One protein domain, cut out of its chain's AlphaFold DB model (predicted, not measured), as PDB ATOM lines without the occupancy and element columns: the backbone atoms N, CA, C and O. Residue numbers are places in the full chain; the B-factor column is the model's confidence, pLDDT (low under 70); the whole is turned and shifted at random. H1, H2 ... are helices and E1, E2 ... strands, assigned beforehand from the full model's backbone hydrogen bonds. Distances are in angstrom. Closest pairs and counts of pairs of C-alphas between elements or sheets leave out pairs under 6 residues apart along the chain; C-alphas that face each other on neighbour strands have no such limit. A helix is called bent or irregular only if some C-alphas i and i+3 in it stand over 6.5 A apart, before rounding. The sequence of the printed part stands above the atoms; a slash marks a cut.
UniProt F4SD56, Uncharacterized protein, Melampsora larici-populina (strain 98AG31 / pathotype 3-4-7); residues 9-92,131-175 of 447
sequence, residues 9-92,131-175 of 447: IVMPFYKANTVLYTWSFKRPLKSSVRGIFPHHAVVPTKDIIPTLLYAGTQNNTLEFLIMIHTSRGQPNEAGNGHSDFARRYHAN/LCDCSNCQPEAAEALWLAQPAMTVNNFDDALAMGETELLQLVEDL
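This is residues 9 to 92 and 131 to 175 of the 447 residues of an uncharacterized protein of Melampsora larici-populina (strain 98AG31 / pathotype 3-4-7) (UniProt F4SD56). Two groups of helices stand on either side of a small two-stranded hairpin: H1 and H2 on one side, and H3, H4 and H5 on the other. The hairpin, E1 and E2, is near the middle, and its long link, residues 13 to 50, loops away from E1 and comes back to E2. The 129 printed residues include two strands and five helices in the order E1 E2 H1 H2 H3 H4 H5, with E1 and E2 antiparallel; the class is mostly helix, although under half of the residues are in named elements. The whole is compact, with a radius of gyration of the C-alphas of 14.3 A, and rounded, with spans of 37 by 32 by 30 A.

Start at E1, residues 9 to 12, which forms a hairpin with its antiparallel neighbour E2, residues 51 to 54, at 165 degrees between directions. Across this pair, look for N 11 and O 52, 2.9 A apart, and N 52 and O 11, 2.8 A apart, both within hydrogen-bond range. Residues 9 to 10 of E1 also pair with residues 23 to 24, antiparallel, and residues 51 to 52 of E2 with residues 86 to 87, parallel. Next comes H1, residues 58 to 71; its closest C-alphas to E2 are those of Tyr 54 and Thr 61, 6.4 A apart. H1 touches H2, residues 75 to 79, with the C-alphas of Ile 66 and Ala 78 closest at 4.9 A. Beyond the cut, H3, residues 139 to 151, is irregular: C-alphas 147 and 150 are 7.4 A apart. H3 touches H5, residues 165 to 173, at a shallow tilt of 20 degrees, the same way; the closest C-alphas, of Ala 151 and Val 172, are 5.2 A apart. Between them in the chain, H4, residues 157 to 162, is close to H3 but not clearly touching, with the C-alphas of Leu 145 and Leu 161 closest at 7.3 A. H1 and H3 are apart. Every O i to N i+4 pair is within hydrogen-bond range in H1; the counts are 7 of 9 in H3, 1 of 2 in H4, 4 of 5 in H5 and 0 of 1 in H2, where 0 of 2 O i to N i+3 pairs are.

Find C-alpha 9 at (40.139, -13.988, 38.739), where E1 begins; it is 10.1 A long and E2 9.8 A. H1 runs 20.1 A from C-alpha 58 at (48.242, -12.409, 27.914), and H2 8.8 A. H3 is 19.6 A long, H4 9.1 A and H5 12.6 A, ending at C-alpha 173, (26.905, -35.281, 42.882).

The C-alphas farthest apart, of Asn 76 and Leu 131, are 42.4 A apart. Residues 93 to 130 are not printed, and C-alphas 92 and 131 are 29.3 A apart across this cut. E1 to E2 is a long link. The model's confidence is low, under 70, at residues 9 to 34, 55 to 60 and 88 to 92; the mean pLDDT of the printed part is 75.6.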
ATOM      1  N   ILE A   9      41.508 -14.385  38.456       50.94
ATOM      2  CA  ILE A   9      40.139 -13.988  38.739       50.94
ATOM      3  C   ILE A   9      39.249 -14.651  37.699       50.94
ATOM      4  O   ILE A   9      39.429 -14.456  36.495       50.94
ATOM      5  N   VAL A  10      38.324 -15.470  38.187       52.72
ATOM      6  CA  VAL A  10      37.269 -16.103  37.394       52.72
ATOM      7  C   VAL A  10      35.989 -15.337  37.695       52.72
ATOM      8  O   VAL A  10      35.669 -15.192  38.875       52.72
ATOM      9  N   MET A  11      35.299 -14.825  36.670       51.72
ATOM     10  CA  MET A  11      34.013 -14.136  36.848       51.72
ATOM     11  C   MET A  11      32.933 -14.698  35.918       51.72
ATOM     12  O   MET A  11      33.054 -14.523  34.705       51.72
ATOM     13  N   PRO A  12      31.876 -15.351  36.431       50.62
ATOM     14  CA  PRO A  12      30.699 -15.653  35.623       50.62
ATOM     15  C   PRO A  12      29.979 -14.354  35.217       50.62
ATOM     16  O   PRO A  12      29.919 -13.400  35.994       50.62
ATOM     17  N   PHE A  13      29.442 -14.307  33.999       44.28
ATOM     18  CA  PHE A  13      28.670 -13.192  33.454       44.28
ATOM     19  C   PHE A  13      27.295 -13.702  33.009       44.28
ATOM     20  O   PHE A  13      27.203 -14.487  32.063       44.28
ATOM     21  N   TYR A  14      26.225 -13.250  33.670       41.28
ATOM     22  CA  TYR A  14      24.851 -13.630  33.333       41.28
ATOM     23  C   TYR A  14      23.904 -12.423  33.256       41.28
ATOM     24  O   TYR A  14      24.104 -11.393  33.900       41.28
ATOM     25  N   LYS A  15      22.907 -12.530  32.371       43.88
ATOM     26  CA  LYS A  15      22.166 -11.413  31.771       43.88
ATOM     27  C   LYS A  15      20.804 -11.200  32.446       43.88
ATOM     28  O   LYS A  15      19.781 -11.356  31.798       43.88
ATOM     29  N   ALA A  16      20.808 -10.793  33.712       35.47
ATOM     30  CA  ALA A  16      19.771  -9.984  34.366       35.47
ATOM     31  C   ALA A  16      20.295  -9.592  35.758       35.47
ATOM     32  O   ALA A  16      20.609 -10.467  36.549       35.47
ATOM     33  N   ASN A  17      20.423  -8.291  36.047       38.50
ATOM     34  CA  ASN A  17      21.041  -7.748  37.271       38.50
ATOM     35  C   ASN A  17      22.477  -8.249  37.515       38.50
ATOM     36  O   ASN A  17      22.713  -9.201  38.241       38.50
ATOM     37  N   THR A  18      23.440  -7.567  36.893       43.88
ATOM     38  CA  THR A  18      24.884  -7.844  36.884       43.88
ATOM     39  C   THR A  18      25.467  -8.175  38.266       43.88
ATOM     40  O   THR A  18      25.927  -7.281  38.978       43.88
ATOM     41  N   VAL A  19      25.509  -9.459  38.631       47.00
ATOM     42  CA  VAL A  19      26.308  -9.937  39.764       47.00
ATOM     43  C   VAL A  19      27.636 -10.462  39.230       47.00
ATOM     44  O   VAL A  19      27.681 -11.403  38.441       47.00
ATOM     45  N   LEU A  20      28.726  -9.807  39.629       49.53
ATOM     46  CA  LEU A  20      30.093 -10.212  39.310       49.53
ATOM     47  C   LEU A  20      30.676 -10.926  40.527       49.53
ATOM     48  O   LEU A  20      31.011 -10.285  41.521       49.53
ATOM     49  N   TYR A  21      30.825 -12.243  40.440       55.88
ATOM     50  CA  TYR A  21      31.555 -13.007  41.449       55.88
ATOM     51  C   TYR A  21      33.027 -13.072  41.067       55.88
ATOM     52  O   TYR A  21      33.360 -13.352  39.920       55.88
ATOM     53  N   THR A  22      33.918 -12.792  42.016       54.78
ATOM     54  CA  THR A  22      35.362 -12.782  41.773       54.78
ATOM     55  C   THR A  22      36.051 -13.751  42.714       54.78
ATOM     56  O   THR A  22      36.064 -13.535  43.924       54.78
ATOM     57  N   TRP A  23      36.681 -14.782  42.165       59.66
ATOM     58  CA  TRP A  23      37.423 -15.764  42.957       59.66
ATOM     59  C   TRP A  23      38.914 -15.479  42.887       59.66
ATOM     60  O   TRP A  23      39.430 -15.240  41.801       59.66
ATOM     61  N   SER A  24      39.614 -15.505  44.021       57.84
ATOM     62  CA  SER A  24      41.074 -15.363  44.073       57.84
ATOM     63  C   SER A  24      41.728 -16.659  44.542       57.84
ATOM     64  O   SER A  24      41.320 -17.253  45.535       57.84
ATOM     65  N   PHE A  25      42.808 -17.069  43.872       61.25
ATOM     66  CA  PHE A  25      43.545 -18.299  44.192       61.25
ATOM     67  C   PHE A  25      45.006 -18.008  44.552       61.25
ATOM     68  O   PHE A  25      45.665 -17.190  43.911       61.25
ATOM     69  N   LYS A  26      45.527 -18.705  45.573       48.12
ATOM     70  CA  LYS A  26      46.912 -18.565  46.070       48.12
ATOM     71  C   LYS A  26      47.936 -19.434  45.329       48.12
ATOM     72  O   LYS A  26      49.127 -19.146  45.409       48.12
ATOM     73  N   ARG A  27      47.516 -20.512  44.652       50.59
ATOM     74  CA  ARG A  27      48.422 -21.463  43.976       50.59
ATOM     75  C   ARG A  27      48.394 -21.282  42.456       50.59
ATOM     76  O   ARG A  27      47.351 -20.903  41.926       50.59
ATOM     77  N   PRO A  28      49.493 -21.597  41.738       48.88
ATOM     78  CA  PRO A  28      49.477 -21.655  40.282       48.88
ATOM     79  C   PRO A  28      48.466 -22.716  39.840       48.88
ATOM     80  O   PRO A  28      48.724 -23.915  39.874       48.88
ATOM     81  N   LEU A  29      47.294 -22.246  39.427       52.19
ATOM     82  CA  LEU A  29      46.139 -23.048  39.038       52.19
ATOM     83  C   LEU A  29      46.375 -23.929  37.801       52.19
ATOM     84  O   LEU A  29      45.509 -24.725  37.467       52.19
ATOM     85  N   LYS A  30      47.524 -23.824  37.119       52.88
ATOM     86  CA  LYS A  30      47.786 -24.415  35.791       52.88
ATOM     87  C   LYS A  30      47.581 -25.938  35.673       52.88
ATOM     88  O   LYS A  30      47.583 -26.446  34.563       52.88
ATOM     89  N   SER A  31      47.401 -26.681  36.762       50.06
ATOM     90  CA  SER A  31      46.970 -28.090  36.721       50.06
ATOM     91  C   SER A  31      45.565 -28.339  37.281       50.06
ATOM     92  O   SER A  31      44.984 -29.378  36.993       50.06
ATOM     93  N   SER A  32      45.011 -27.408  38.060       58.81
ATOM     94  CA  SER A  32      43.773 -27.589  38.834       58.81
ATOM     95  C   SER A  32      42.541 -26.924  38.211       58.81
ATOM     96  O   SER A  32      41.433 -27.206  38.649       58.81
ATOM     97  N   VAL A  33      42.681 -26.091  37.167       65.94
ATOM     98  CA  VAL A  33      41.508 -25.494  36.473       65.94
ATOM     99  C   VAL A  33      40.695 -26.533  35.698       65.94
ATOM    100  O   VAL A  33      39.535 -26.296  35.378       65.94
ATOM    101  N   ARG A  34      41.268 -27.715  35.436       69.31
ATOM    102  CA  ARG A  34      40.604 -28.795  34.690       69.31
ATOM    103  C   ARG A  34      39.263 -29.220  35.299       69.31
ATOM    104  O   ARG A  34      38.402 -29.664  34.555       69.31
ATOM    105  N   GLY A  35      39.105 -29.067  36.616       72.75
ATOM    106  CA  GLY A  35      37.898 -29.427  37.361       72.75
ATOM    107  C   GLY A  35      36.888 -28.302  37.573       72.75
ATOM    108  O   GLY A  35      35.901 -28.524  38.261       72.75
ATOM    109  N   ILE A  36      37.144 -27.092  37.061       80.50
ATOM    110  CA  ILE A  36      36.248 -25.939  37.275       80.50
ATOM    111  C   ILE A  36      35.004 -26.040  36.394       80.50
ATOM    112  O   ILE A  36      33.911 -25.687  36.819       80.50
ATOM    113  N   PHE A  37      35.179 -26.520  35.163       85.81
ATOM    114  CA  PHE A  37      34.102 -26.629  34.189       85.81
ATOM    115  C   PHE A  37      33.882 -28.097  33.825       85.81
ATOM    116  O   PHE A  37      34.865 -28.819  33.622       85.81
ATOM    117  N   PRO A  38      32.620 -28.539  33.702       86.12
ATOM    118  CA  PRO A  38      32.290 -29.919  33.355       86.12
ATOM    119  C   PRO A  38      32.751 -30.231  31.928       86.12
ATOM    120  O   PRO A  38      33.027 -29.318  31.156       86.12
ATOM    121  N   HIS A  39      32.813 -31.500  31.522       87.19
ATOM    122  CA  HIS A  39      33.113 -31.849  30.129       87.19
ATOM    123  C   HIS A  39      31.996 -31.369  29.176       87.19
ATOM    124  O   HIS A  39      30.832 -31.333  29.573       87.19
ATOM    125  N   HIS A  40      32.303 -31.044  27.911       87.38
ATOM    126  CA  HIS A  40      31.286 -30.575  26.948       87.38
ATOM    127  C   HIS A  40      30.152 -31.590  26.723       87.38
ATOM    128  O   HIS A  40      29.015 -31.208  26.480       87.38
ATOM    129  N   ALA A  41      30.458 -32.885  26.830       86.88
ATOM    130  CA  ALA A  41      29.460 -33.954  26.734       86.88
ATOM    131  C   ALA A  41      28.490 -34.008  27.931       86.88
ATOM    132  O   ALA A  41      27.412 -34.571  27.794       86.88
ATOM    133  N   VAL A  42      28.881 -33.455  29.086       88.06
ATOM    134  CA  VAL A  42      28.040 -33.381  30.292       88.06
ATOM    135  C   VAL A  42      27.229 -32.090  30.272       88.06
ATOM    136  O   VAL A  42      26.010 -32.129  30.395       88.06
ATOM    137  N   VAL A  43      27.898 -30.953  30.051       88.75
ATOM    138  CA  VAL A  43      27.245 -29.651  29.868       88.75
ATOM    139  C   VAL A  43      27.740 -29.004  28.569       88.75
ATOM    140  O   VAL A  43      28.915 -28.588  28.484       88.75
ATOM    141  N   PRO A  44      26.863 -28.898  27.550       89.62
ATOM    142  CA  PRO A  44      27.182 -28.243  26.290       89.62
ATOM    143  C   PRO A  44      27.646 -26.802  26.500       89.62
ATOM    144  O   PRO A  44      27.197 -26.105  27.401       89.62
ATOM    145  N   THR A  45      28.536 -26.318  25.633       87.69
ATOM    146  CA  THR A  45      29.119 -24.961  25.728       87.69
ATOM    147  C   THR A  45      28.066 -23.854  25.805       87.69
ATOM    148  O   THR A  45      28.257 -22.910  26.558       87.69
ATOM    149  N   LYS A  46      26.945 -24.001  25.087       87.38
ATOM    150  CA  LYS A  46      25.819 -23.052  25.098       87.38
ATOM    151  C   LYS A  46      25.084 -22.961  26.443       87.38
ATOM    152  O   LYS A  46      24.447 -21.954  26.713       87.38
ATOM    153  N   ASP A  47      25.161 -24.019  27.249       89.62
ATOM    154  CA  ASP A  47      24.450 -24.138  28.520       89.62
ATOM    155  C   ASP A  47      25.372 -23.782  29.695       89.62
ATOM    156  O   ASP A  47      24.933 -23.762  30.841       89.62
ATOM    157  N   ILE A  48      26.646 -23.463  29.434       88.12
ATOM    158  CA  ILE A  48      27.577 -22.983  30.454       88.12
ATOM    159  C   ILE A  48      27.465 -21.483  30.624       88.12
ATOM    160  O   ILE A  48      27.342 -20.739  29.656       88.12
ATOM    161  N   ILE A  49      27.580 -21.048  31.874       85.94
ATOM    162  CA  ILE A  49      27.628 -19.635  32.219       85.94
ATOM    163  C   ILE A  49      28.873 -19.005  31.578       85.94
ATOM    164  O   ILE A  49      29.999 -19.414  31.898       85.94
ATOM    165  N   PRO A  50      28.699 -18.009  30.691       82.62
ATOM    166  CA  PRO A  50      29.815 -17.293  30.096       82.62
ATOM    167  C   PRO A  50      30.751 -16.788  31.189       82.62
ATOM    168  O   PRO A  50      30.307 -16.168  32.153       82.62
ATOM    169  N   THR A  51      32.042 -17.079  31.074       77.50
ATOM    170  CA  THR A  51      33.003 -16.796  32.140       77.50
ATOM    171  C   THR A  51      34.168 -15.961  31.629       77.50
ATOM    172  O   THR A  51      34.848 -16.295  30.655       77.50
ATOM    173  N   LEU A  52      34.420 -14.860  32.325       75.69
ATOM    174  CA  LEU A  52      35.595 -14.023  32.172       75.69
ATOM    175  C   LEU A  52      36.769 -14.647  32.928       75.69
ATOM    176  O   LEU A  52      36.683 -14.915  34.128       75.69
ATOM    177  N   LEU A  53      37.888 -14.835  32.232       74.00
ATOM    178  CA  LEU A  53      39.121 -15.343  32.819       74.00
ATOM    179  C   LEU A  53      40.212 -14.293  32.718       74.00
ATOM    180  O   LEU A  53      40.629 -13.917  31.623       74.00
ATOM    181  N   TYR A  54      40.689 -13.851  33.876       70.12
ATOM    182  CA  TYR A  54      41.787 -12.905  33.972       70.12
ATOM    183  C   TYR A  54      43.011 -13.563  34.607       70.12
ATOM    184  O   TYR A  54      42.959 -14.051  35.741       70.12
ATOM    185  N   ALA A  55      44.133 -13.536  33.889       67.94
ATOM    186  CA  ALA A  55      45.446 -13.893  34.412       67.94
ATOM    187  C   ALA A  55      46.425 -12.728  34.223       67.94
ATOM    188  O   ALA A  55      46.258 -11.893  33.340       67.94
ATOM    189  N   GLY A  56      47.484 -12.694  35.038       58.72
ATOM    190  CA  GLY A  56      48.415 -11.558  35.086       58.72
ATOM    191  C   GLY A  56      49.172 -11.238  33.787       58.72
ATOM    192  O   GLY A  56      49.793 -10.188  33.723       58.72
ATOM    193  N   THR A  57      49.141 -12.107  32.767       63.94
ATOM    194  CA  THR A  57      49.711 -11.834  31.433       63.94
ATOM    195  C   THR A  57      48.836 -12.426  30.320       63.94
ATOM    196  O   THR A  57      48.081 -13.381  30.545       63.94
ATOM    197  N   GLN A  58      48.959 -11.899  29.095       65.56
ATOM    198  CA  GLN A  58      48.242 -12.409  27.914       65.56
ATOM    199  C   GLN A  58      48.588 -13.875  27.615       65.56
ATOM    200  O   GLN A  58      47.692 -14.687  27.370       65.56
ATOM    201  N   ASN A  59      49.875 -14.226  27.697       66.25
ATOM    202  CA  ASN A  59      50.354 -15.593  27.485       66.25
ATOM    203  C   ASN A  59      49.798 -16.552  28.541       66.25
ATOM    204  O   ASN A  59      49.337 -17.638  28.207       66.25
ATOM    205  N   ASN A  60      49.737 -16.133  29.809       69.31
ATOM    206  CA  ASN A  60      49.106 -16.955  30.841       69.31
ATOM    207  C   ASN A  60      47.604 -17.121  30.596       69.31
ATOM    208  O   ASN A  60      47.093 -18.223  30.762       69.31
ATOM    209  N   THR A  61      46.909 -16.067  30.164       74.69
ATOM    210  CA  THR A  61      45.480 -16.148  29.819       74.69
ATOM    211  C   THR A  61      45.243 -17.145  28.678       74.69
ATOM    212  O   THR A  61      44.303 -17.933  28.753       74.69
ATOM    213  N   LEU A  62      46.127 -17.187  27.667       75.31
ATOM    214  CA  LEU A  62      46.080 -18.204  26.605       75.31
ATOM    215  C   LEU A  62      46.180 -19.619  27.164       75.31
ATOM    216  O   LEU A  62      45.377 -20.479  26.824       75.31
ATOM    217  N   GLU A  63      47.168 -19.854  28.023       75.19
ATOM    218  CA  GLU A  63      47.400 -21.170  28.614       75.19
ATOM    219  C   GLU A  63      46.195 -21.635  29.442       75.19
ATOM    220  O   GLU A  63      45.821 -22.807  29.385       75.19
ATOM    221  N   PHE A  64      45.530 -20.721  30.158       77.31
ATOM    222  CA  PHE A  64      44.284 -21.033  30.862       77.31
ATOM    223  C   PHE A  64      43.156 -21.406  29.907       77.31
ATOM    224  O   PHE A  64      42.509 -22.429  30.134       77.31
ATOM    225  N   LEU A  65      42.955 -20.641  28.832       80.56
ATOM    226  CA  LEU A  65      41.957 -20.967  27.811       80.56
ATOM    227  C   LEU A  65      42.233 -22.332  27.178       80.56
ATOM    228  O   LEU A  65      41.331 -23.155  27.068       80.56
ATOM    229  N   ILE A  66      43.483 -22.627  26.830       79.56
ATOM    230  CA  ILE A  66      43.828 -23.930  26.259       79.56
ATOM    231  C   ILE A  66      43.537 -25.049  27.252       79.56
ATOM    232  O   ILE A  66      42.923 -26.048  26.882       79.56
ATOM    233  N   MET A  67      43.910 -24.882  28.517       78.06
ATOM    234  CA  MET A  67      43.665 -25.895  29.534       78.06
ATOM    235  C   MET A  67      42.172 -26.180  29.745       78.06
ATOM    236  O   MET A  67      41.803 -27.353  29.755       78.06
ATOM    237  N   ILE A  68      41.324 -25.157  29.909       82.38
ATOM    238  CA  ILE A  68      39.881 -25.361  30.148       82.38
ATOM    239  C   ILE A  68      39.179 -25.942  28.925       82.38
ATOM    240  O   ILE A  68      38.307 -26.791  29.050       82.38
ATOM    241  N   HIS A  69      39.562 -25.514  27.724       85.06
ATOM    242  CA  HIS A  69      38.958 -26.021  26.502       85.06
ATOM    243  C   HIS A  69      39.382 -27.468  26.261       85.06
ATOM    244  O   HIS A  69      38.559 -28.305  25.899       85.06
ATOM    245  N   THR A  70      40.635 -27.800  26.574       81.38
ATOM    246  CA  THR A  70      41.124 -29.178  26.508       81.38
ATOM    247  C   THR A  70      40.457 -30.073  27.555       81.38
ATOM    248  O   THR A  70      40.043 -31.175  27.210       81.38
ATOM    249  N   SER A  71      40.275 -29.622  28.806       79.75
ATOM    250  CA  SER A  71      39.561 -30.414  29.827       79.75
ATOM    251  C   SER A  71      38.089 -30.631  29.482       79.75
ATOM    252  O   SER A  71      37.494 -31.625  29.891       79.75
ATOM    253  N   ARG A  72      37.513 -29.736  28.676       86.00
ATOM    254  CA  ARG A  72      36.166 -29.875  28.118       86.00
ATOM    255  C   ARG A  72      36.078 -30.774  26.880       86.00
ATOM    256  O   ARG A  72      34.968 -30.963  26.389       86.00
ATOM    257  N   GLY A  73      37.200 -31.292  26.371       83.56
ATOM    258  CA  GLY A  73      37.256 -32.095  25.142       83.56
ATOM    259  C   GLY A  73      37.183 -31.278  23.847       83.56
ATOM    260  O   GLY A  73      36.827 -31.812  22.803       83.56
ATOM    261  N   GLN A  74      37.486 -29.978  23.904       84.81
ATOM    262  CA  GLN A  74      37.374 -29.024  22.792       84.81
ATOM    263  C   GLN A  74      38.666 -28.193  22.613       84.81
ATOM    264  O   GLN A  74      38.607 -26.967  22.635       84.81
ATOM    265  N   PRO A  75      39.859 -28.800  22.448       80.12
ATOM    266  CA  PRO A  75      41.150 -28.091  22.499       80.12
ATOM    267  C   PRO A  75      41.313 -26.967  21.459       80.12
ATOM    268  O   PRO A  75      42.024 -25.994  21.714       80.12
ATOM    269  N   ASN A  76      40.631 -27.062  20.315       79.19
ATOM    270  CA  ASN A  76      40.712 -26.073  19.234       79.19
ATOM    271  C   ASN A  76      39.932 -24.779  19.533       79.19
ATOM    272  O   ASN A  76      40.209 -23.745  18.928       79.19
ATOM    273  N   GLU A  77      39.004 -24.801  20.494       82.88
ATOM    274  CA  GLU A  77      38.173 -23.640  20.848       82.88
ATOM    275  C   GLU A  77      38.940 -22.552  21.615       82.88
ATOM    276  O   GLU A  77      38.502 -21.410  21.685       82.88
ATOM    277  N   ALA A  78      40.133 -22.848  22.135       79.56
ATOM    278  CA  ALA A  78      40.936 -21.863  22.863       79.56
ATOM    279  C   ALA A  78      41.422 -20.683  22.000       79.56
ATOM    280  O   ALA A  78      41.761 -19.618  22.528       79.56
ATOM    281  N   GLY A  79      41.482 -20.874  20.678       74.56
ATOM    282  CA  GLY A  79      41.789 -19.823  19.705       74.56
ATOM    283  C   GLY A  79      40.561 -19.052  19.214       74.56
ATOM    284  O   GLY A  79      40.722 -18.070  18.493       74.56
ATOM    285  N   ASN A  80      39.348 -19.471  19.585       80.50
ATOM    286  CA  ASN A  80      38.113 -18.887  19.081       80.50
ATOM    287  C   ASN A  80      37.786 -17.567  19.802       80.50
ATOM    288  O   ASN A  80      37.310 -17.553  20.938       80.50
ATOM    289  N   GLY A  81      37.999 -16.441  19.115       76.25
ATOM    290  CA  GLY A  81      37.662 -15.106  19.627       76.25
ATOM    291  C   GLY A  81      36.163 -14.878  19.874       76.25
ATOM    292  O   GLY A  81      35.804 -13.955  20.604       76.25
ATOM    293  N   HIS A  82      35.298 -15.730  19.320       78.75
ATOM    294  CA  HIS A  82      33.840 -15.654  19.436       78.75
ATOM    295  C   HIS A  82      33.241 -16.754  20.327       78.75
ATOM    296  O   HIS A  82      32.025 -16.902  20.355       78.75
ATOM    297  N   SER A  83      34.057 -17.498  21.082       82.38
ATOM    298  CA  SER A  83      33.599 -18.556  21.998       82.38
ATOM    299  C   SER A  83      32.534 -18.050  22.980       82.38
ATOM    300  O   SER A  83      32.752 -17.063  23.680       82.38
ATOM    301  N   ASP A  84      31.385 -18.721  23.066       81.00
ATOM    302  CA  ASP A  84      30.299 -18.352  23.995       81.00
ATOM    303  C   ASP A  84      30.596 -18.721  25.456       81.00
ATOM    304  O   ASP A  84      29.918 -18.264  26.371       81.00
ATOM    305  N   PHE A  85      31.644 -19.515  25.685       85.06
ATOM    306  CA  PHE A  85      32.039 -19.973  27.011       85.06
ATOM    307  C   PHE A  85      33.085 -19.066  27.664       85.06
ATOM    308  O   PHE A  85      32.885 -18.588  28.777       85.06
ATOM    309  N   ALA A  86      34.210 -18.839  26.988       81.50
ATOM    310  CA  ALA A  86      35.316 -18.063  27.529       81.50
ATOM    311  C   ALA A  86      36.042 -17.337  26.399       81.50
ATOM    312  O   ALA A  86      36.392 -17.938  25.384       81.50
ATOM    313  N   ARG A  87      36.289 -16.040  26.588       77.06
ATOM    314  CA  ARG A  87      37.006 -15.191  25.627       77.06
ATOM    315  C   ARG A  87      38.176 -14.509  26.317       77.06
ATOM    316  O   ARG A  87      38.166 -14.296  27.530       77.06
ATOM    317  N   ARG A  88      39.184 -14.128  25.531       69.44
ATOM    318  CA  ARG A  88      40.258 -13.265  26.024       69.44
ATOM    319  C   ARG A  88      39.729 -11.853  26.155       69.44
ATOM    320  O   ARG A  88      39.384 -11.227  25.160       69.44
ATOM    321  N   TYR A  89      39.738 -11.353  27.376       63.88
ATOM    322  CA  TYR A  89      39.504  -9.948  27.639       63.88
ATOM    323  C   TYR A  89      40.771  -9.333  28.205       63.88
ATOM    324  O   TYR A  89      41.418  -9.885  29.097       63.88
ATOM    325  N   HIS A  90      41.106  -8.167  27.675       57.72
ATOM    326  CA  HIS A  90      42.131  -7.312  28.232       57.72
ATOM    327  C   HIS A  90      41.442  -6.267  29.096       57.72
ATOM    328  O   HIS A  90      40.508  -5.597  28.652       57.72
ATOM    329  N   ALA A  91      41.880  -6.155  30.349       52.38
ATOM    330  CA  ALA A  91      41.440  -5.080  31.214       52.38
ATOM    331  C   ALA A  91      41.974  -3.760  30.645       52.38
ATOM    332  O   ALA A  91      43.071  -3.321  30.980       52.38
ATOM    333  N   ASN A  92      41.170  -3.102  29.814       43.38
ATOM    334  CA  ASN A  92      41.351  -1.697  29.472       43.38
ATOM    335  C   ASN A  92      40.866  -0.848  30.652       43.38
ATOM    336  O   ASN A  92      39.972  -0.015  30.508       43.38
ATOM    337  N   LEU A 131      22.919  -5.492  52.205       80.38
ATOM    338  CA  LEU A 131      24.115  -6.084  52.804       80.38
ATOM    339  C   LEU A 131      24.929  -6.837  51.752       80.38
ATOM    340  O   LEU A 131      24.373  -7.532  50.901       80.38
ATOM    341  N   CYS A 132      26.248  -6.702  51.838       76.81
ATOM    342  CA  CYS A 132      27.159  -7.337  50.906       76.81
ATOM    343  C   CYS A 132      27.165  -8.864  51.094       76.81
ATOM    344  O   CYS A 132      27.335  -9.371  52.203       76.81
ATOM    345  N   ASP A 133      27.017  -9.586  49.992       74.88
ATOM    346  CA  ASP A 133      27.090 -11.044  49.873       74.88
ATOM    347  C   ASP A 133      28.359 -11.493  49.122       74.88
ATOM    348  O   ASP A 133      28.431 -12.592  48.579       74.88
ATOM    349  N   CYS A 134      29.396 -10.644  49.092       75.56
ATOM    350  CA  CYS A 134      30.664 -10.984  48.451       75.56
ATOM    351  C   CYS A 134      31.446 -12.053  49.232       75.56
ATOM    352  O   CYS A 134      31.222 -12.273  50.423       75.56
ATOM    353  N   SER A 135      32.459 -12.638  48.590       77.62
ATOM    354  CA  SER A 135      33.320 -13.675  49.177       77.62
ATOM    355  C   SER A 135      34.055 -13.260  50.455       77.62
ATOM    356  O   SER A 135      34.435 -14.124  51.233       77.62
ATOM    357  N   ASN A 136      34.256 -11.961  50.698       76.94
ATOM    358  CA  ASN A 136      34.852 -11.484  51.951       76.94
ATOM    359  C   ASN A 136      33.822 -11.386  53.087       76.94
ATOM    360  O   ASN A 136      34.186 -11.527  54.250       76.94
ATOM    361  N   CYS A 137      32.558 -11.107  52.759       78.38
ATOM    362  CA  CYS A 137      31.478 -10.940  53.733       78.38
ATOM    363  C   CYS A 137      30.767 -12.264  54.046       78.38
ATOM    364  O   CYS A 137      30.302 -12.444  55.167       78.38
ATOM    365  N   GLN A 138      30.687 -13.178  53.073       84.50
ATOM    366  CA  GLN A 138      30.071 -14.503  53.203       84.50
ATOM    367  C   GLN A 138      30.974 -15.591  52.592       84.50
ATOM    368  O   GLN A 138      30.658 -16.146  51.536       84.50
ATOM    369  N   PRO A 139      32.126 -15.891  53.217       84.56
ATOM    370  CA  PRO A 139      33.131 -16.768  52.625       84.56
ATOM    371  C   PRO A 139      32.674 -18.230  52.495       84.56
ATOM    372  O   PRO A 139      33.053 -18.890  51.530       84.56
ATOM    373  N   GLU A 140      31.834 -18.743  53.401       86.56
ATOM    374  CA  GLU A 140      31.295 -20.109  53.320       86.56
ATOM    375  C   GLU A 140      30.312 -20.277  52.159       86.56
ATOM    376  O   GLU A 140      30.444 -21.214  51.373       86.56
ATOM    377  N   ALA A 141      29.344 -19.362  52.037       85.50
ATOM    378  CA  ALA A 141      28.365 -19.381  50.951       85.50
ATOM    379  C   ALA A 141      29.062 -19.222  49.596       85.50
ATOM    380  O   ALA A 141      28.751 -19.927  48.637       85.50
ATOM    381  N   ALA A 142      30.069 -18.349  49.549       86.12
ATOM    382  CA  ALA A 142      30.903 -18.180  48.381       86.12
ATOM    383  C   ALA A 142      31.651 -19.487  48.032       86.12
ATOM    384  O   ALA A 142      31.529 -19.983  46.915       86.12
ATOM    385  N   GLU A 143      32.375 -20.105  48.967       87.75
ATOM    386  CA  GLU A 143      33.087 -21.362  48.681       87.75
ATOM    387  C   GLU A 143      32.138 -22.480  48.219       87.75
ATOM    388  O   GLU A 143      32.477 -23.212  47.291       87.75
ATOM    389  N   ALA A 144      30.948 -22.601  48.811       88.81
ATOM    390  CA  ALA A 144      29.956 -23.587  48.385       88.81
ATOM    391  C   ALA A 144      29.513 -23.363  46.930       88.81
ATOM    392  O   ALA A 144      29.513 -24.303  46.132       88.81
ATOM    393  N   LEU A 145      29.208 -22.113  46.568       89.06
ATOM    394  CA  LEU A 145      28.848 -21.738  45.201       89.06
ATOM    395  C   LEU A 145      29.989 -22.036  44.221       89.06
ATOM    396  O   LEU A 145      29.770 -22.572  43.137       89.06
ATOM    397  N   TRP A 146      31.226 -21.748  44.625       86.62
ATOM    398  CA  TRP A 146      32.417 -22.024  43.831       86.62
ATOM    399  C   TRP A 146      32.643 -23.522  43.591       86.62
ATOM    400  O   TRP A 146      32.940 -23.939  42.470       86.62
ATOM    401  N   LEU A 147      32.486 -24.349  44.624       87.44
ATOM    402  CA  LEU A 147      32.609 -25.802  44.496       87.44
ATOM    403  C   LEU A 147      31.490 -26.401  43.633       87.44
ATOM    404  O   LEU A 147      31.716 -27.424  42.986       87.44
ATOM    405  N   ALA A 148      30.329 -25.743  43.579       90.06
ATOM    406  CA  ALA A 148      29.203 -26.123  42.736       90.06
ATOM    407  C   ALA A 148      29.303 -25.661  41.279       90.06
ATOM    408  O   ALA A 148      28.543 -26.148  40.441       90.06
ATOM    409  N   GLN A 149      30.276 -24.806  40.945       87.75
ATOM    410  CA  GLN A 149      30.500 -24.276  39.596       87.75
ATOM    411  C   GLN A 149      30.410 -25.327  38.468       87.75
ATOM    412  O   GLN A 149      29.831 -24.999  37.428       87.75
ATOM    413  N   PRO A 150      30.908 -26.576  38.618       88.06
ATOM    414  CA  PRO A 150      30.794 -27.578  37.563       88.06
ATOM    415  C   PRO A 150      29.352 -27.966  37.199       88.06
ATOM    416  O   PRO A 150      29.118 -28.412  36.077       88.06
ATOM    417  N   ALA A 151      28.403 -27.813  38.128       89.88
ATOM    418  CA  ALA A 151      26.986 -28.146  37.955       89.88
ATOM    419  C   ALA A 151      26.111 -26.937  37.598       89.88
ATOM    420  O   ALA A 151      24.918 -27.081  37.310       89.88
ATOM    421  N   MET A 152      26.694 -25.737  37.607       90.06
ATOM    422  CA  MET A 152      25.978 -24.520  37.267       90.06
ATOM    423  C   MET A 152      25.910 -24.345  35.748       90.06
ATOM    424  O   MET A 152      26.888 -24.485  35.010       90.06
ATOM    425  N   THR A 153      24.726 -23.986  35.286       90.75
ATOM    426  CA  THR A 153      24.343 -23.790  33.895       90.75
ATOM    427  C   THR A 153      23.590 -22.476  33.769       90.75
ATOM    428  O   THR A 153      23.090 -21.931  34.748       90.75
ATOM    429  N   VAL A 154      23.448 -21.989  32.544       88.62
ATOM    430  CA  VAL A 154      22.638 -20.806  32.212       88.62
ATOM    431  C   VAL A 154      21.203 -20.938  32.754       88.62
ATOM    432  O   VAL A 154      20.608 -19.946  33.157       88.62
ATOM    433  N   ASN A 155      20.660 -22.158  32.816       89.12
ATOM    434  CA  ASN A 155      19.261 -22.402  33.177       89.12
ATOM    435  C   ASN A 155      19.007 -22.518  34.688       89.12
ATOM    436  O   ASN A 155      17.880 -22.295  35.110       89.12
ATOM    437  N   ASN A 156      20.012 -22.891  35.485       90.94
ATOM    438  CA  ASN A 156      19.881 -23.066  36.941       90.94
ATOM    439  C   ASN A 156      20.728 -22.065  37.745       90.94
ATOM    440  O   ASN A 156      20.822 -22.202  38.960       90.94
ATOM    441  N   PHE A 157      21.366 -21.088  37.086       88.75
ATOM    442  CA  PHE A 157      22.274 -20.148  37.742       88.75
ATOM    443  C   PHE A 157      21.574 -19.354  38.846       88.75
ATOM    444  O   PHE A 157      22.045 -19.352  39.978       88.75
ATOM    445  N   ASP A 158      20.435 -18.734  38.530       87.38
ATOM    446  CA  ASP A 158      19.694 -17.894  39.477       87.38
ATOM    447  C   ASP A 158      19.168 -18.704  40.673       87.38
ATOM    448  O   ASP A 158      19.242 -18.242  41.811       87.38
ATOM    449  N   ASP A 159      18.715 -19.939  40.434       90.19
ATOM    450  CA  ASP A 159      18.282 -20.846  41.500       90.19
ATOM    451  C   ASP A 159      19.465 -21.255  42.385       90.19
ATOM    452  O   ASP A 159      19.367 -21.213  43.610       90.19
ATOM    453  N   ALA A 160      20.614 -21.582  41.785       88.94
ATOM    454  CA  ALA A 160      21.826 -21.954  42.511       88.94
ATOM    455  C   ALA A 160      22.365 -20.811  43.390       88.94
ATOM    456  O   ALA A 160      22.929 -21.074  44.449       88.94
ATOM    457  N   LEU A 161      22.144 -19.544  43.019       86.25
ATOM    458  CA  LEU A 161      22.485 -18.395  43.872       86.25
ATOM    459  C   LEU A 161      21.654 -18.325  45.161       86.25
ATOM    460  O   LEU A 161      22.089 -17.708  46.134       86.25
ATOM    461  N   ALA A 162      20.462 -18.921  45.171       87.81
ATOM    462  CA  ALA A 162      19.585 -18.969  46.337       87.81
ATOM    463  C   ALA A 162      19.768 -20.244  47.185       87.81
ATOM    464  O   ALA A 162      19.206 -20.320  48.279       87.81
ATOM    465  N   MET A 163      20.532 -21.227  46.698       89.56
ATOM    466  CA  MET A 163      20.714 -22.530  47.342       89.56
ATOM    467  C   MET A 163      21.676 -22.493  48.534       89.56
ATOM    468  O   MET A 163      22.628 -21.711  48.590       89.56
ATOM    469  N   GLY A 164      21.452 -23.401  49.483       89.81
ATOM    470  CA  GLY A 164      22.387 -23.657  50.584       89.81
ATOM    471  C   GLY A 164      23.551 -24.581  50.196       89.81
ATOM    472  O   GLY A 164      23.514 -25.257  49.171       89.81
ATOM    473  N   GLU A 165      24.567 -24.688  51.068       89.50
ATOM    474  CA  GLU A 165      25.760 -25.542  50.858       89.50
ATOM    475  C   GLU A 165      25.392 -26.992  50.488       89.50
ATOM    476  O   GLU A 165      25.979 -27.568  49.577       89.50
ATOM    477  N   THR A 166      24.395 -27.587  51.148       90.50
ATOM    478  CA  THR A 166      23.992 -28.983  50.900       90.50
ATOM    479  C   THR A 166      23.327 -29.184  49.537       90.50
ATOM    480  O   THR A 166      23.617 -30.167  48.863       90.50
ATOM    481  N   GLU A 167      22.464 -28.260  49.118       92.06
ATOM    482  CA  GLU A 167      21.776 -28.324  47.820       92.06
ATOM    483  C   GLU A 167      22.773 -28.147  46.669       92.06
ATOM    484  O   GLU A 167      22.745 -28.888  45.687       92.06
ATOM    485  N   LEU A 168      23.723 -27.226  46.842       91.50
ATOM    486  CA  LEU A 168      24.817 -26.982  45.906       91.50
ATOM    487  C   LEU A 168      25.738 -28.198  45.748       91.50
ATOM    488  O   LEU A 168      26.138 -28.529  44.633       91.50
ATOM    489  N   LEU A 169      26.059 -28.891  46.843       88.75
ATOM    490  CA  LEU A 169      26.841 -30.127  46.782       88.75
ATOM    491  C   LEU A 169      26.071 -31.254  46.083       88.75
ATOM    492  O   LEU A 169      26.665 -31.973  45.280       88.75
ATOM    493  N   GLN A 170      24.762 -31.363  46.323       91.00
ATOM    494  CA  GLN A 170      23.919 -32.357  45.657       91.00
ATOM    495  C   GLN A 170      23.902 -32.154  44.136       91.00
ATOM    496  O   GLN A 170      24.048 -33.124  43.396       91.00
ATOM    497  N   LEU A 171      23.828 -30.905  43.658       90.75
ATOM    498  CA  LEU A 171      23.900 -30.605  42.222       90.75
ATOM    499  C   LEU A 171      25.171 -31.156  41.560       90.75
ATOM    500  O   LEU A 171      25.128 -31.589  40.410       90.75
ATOM    501  N   VAL A 172      26.304 -31.133  42.267       87.81
ATOM    502  CA  VAL A 172      27.574 -31.672  41.758       87.81
ATOM    503  C   VAL A 172      27.576 -33.194  41.761       87.81
ATOM    504  O   VAL A 172      28.099 -33.794  40.824       87.81
ATOM    505  N   GLU A 173      27.011 -33.819  42.793       88.06
ATOM    506  CA  GLU A 173      26.905 -35.281  42.882       88.06
ATOM    507  C   GLU A 173      25.971 -35.865  41.814       88.06
ATOM    508  O   GLU A 173      26.240 -36.951  41.302       88.06
ATOM    509  N   ASP A 174      24.932 -35.122  41.428       89.44
ATOM    510  CA  ASP A 174      23.953 -35.529  40.414       89.44
ATOM    511  C   ASP A 174      24.475 -35.392  38.968       89.44
ATOM    512  O   ASP A 174      23.803 -35.807  38.016       89.44
ATOM    513  N   LEU A 175      25.672 -34.823  38.765       85.06
ATOM    514  CA  LEU A 175      26.255 -34.698  37.433       85.06
ATOM    515  C   LEU A 175      26.589 -36.072  36.827       85.06
ATOM    516  O   LEU A 175      27.231 -36.903  37.473       85.06
TER     517      LEU A 175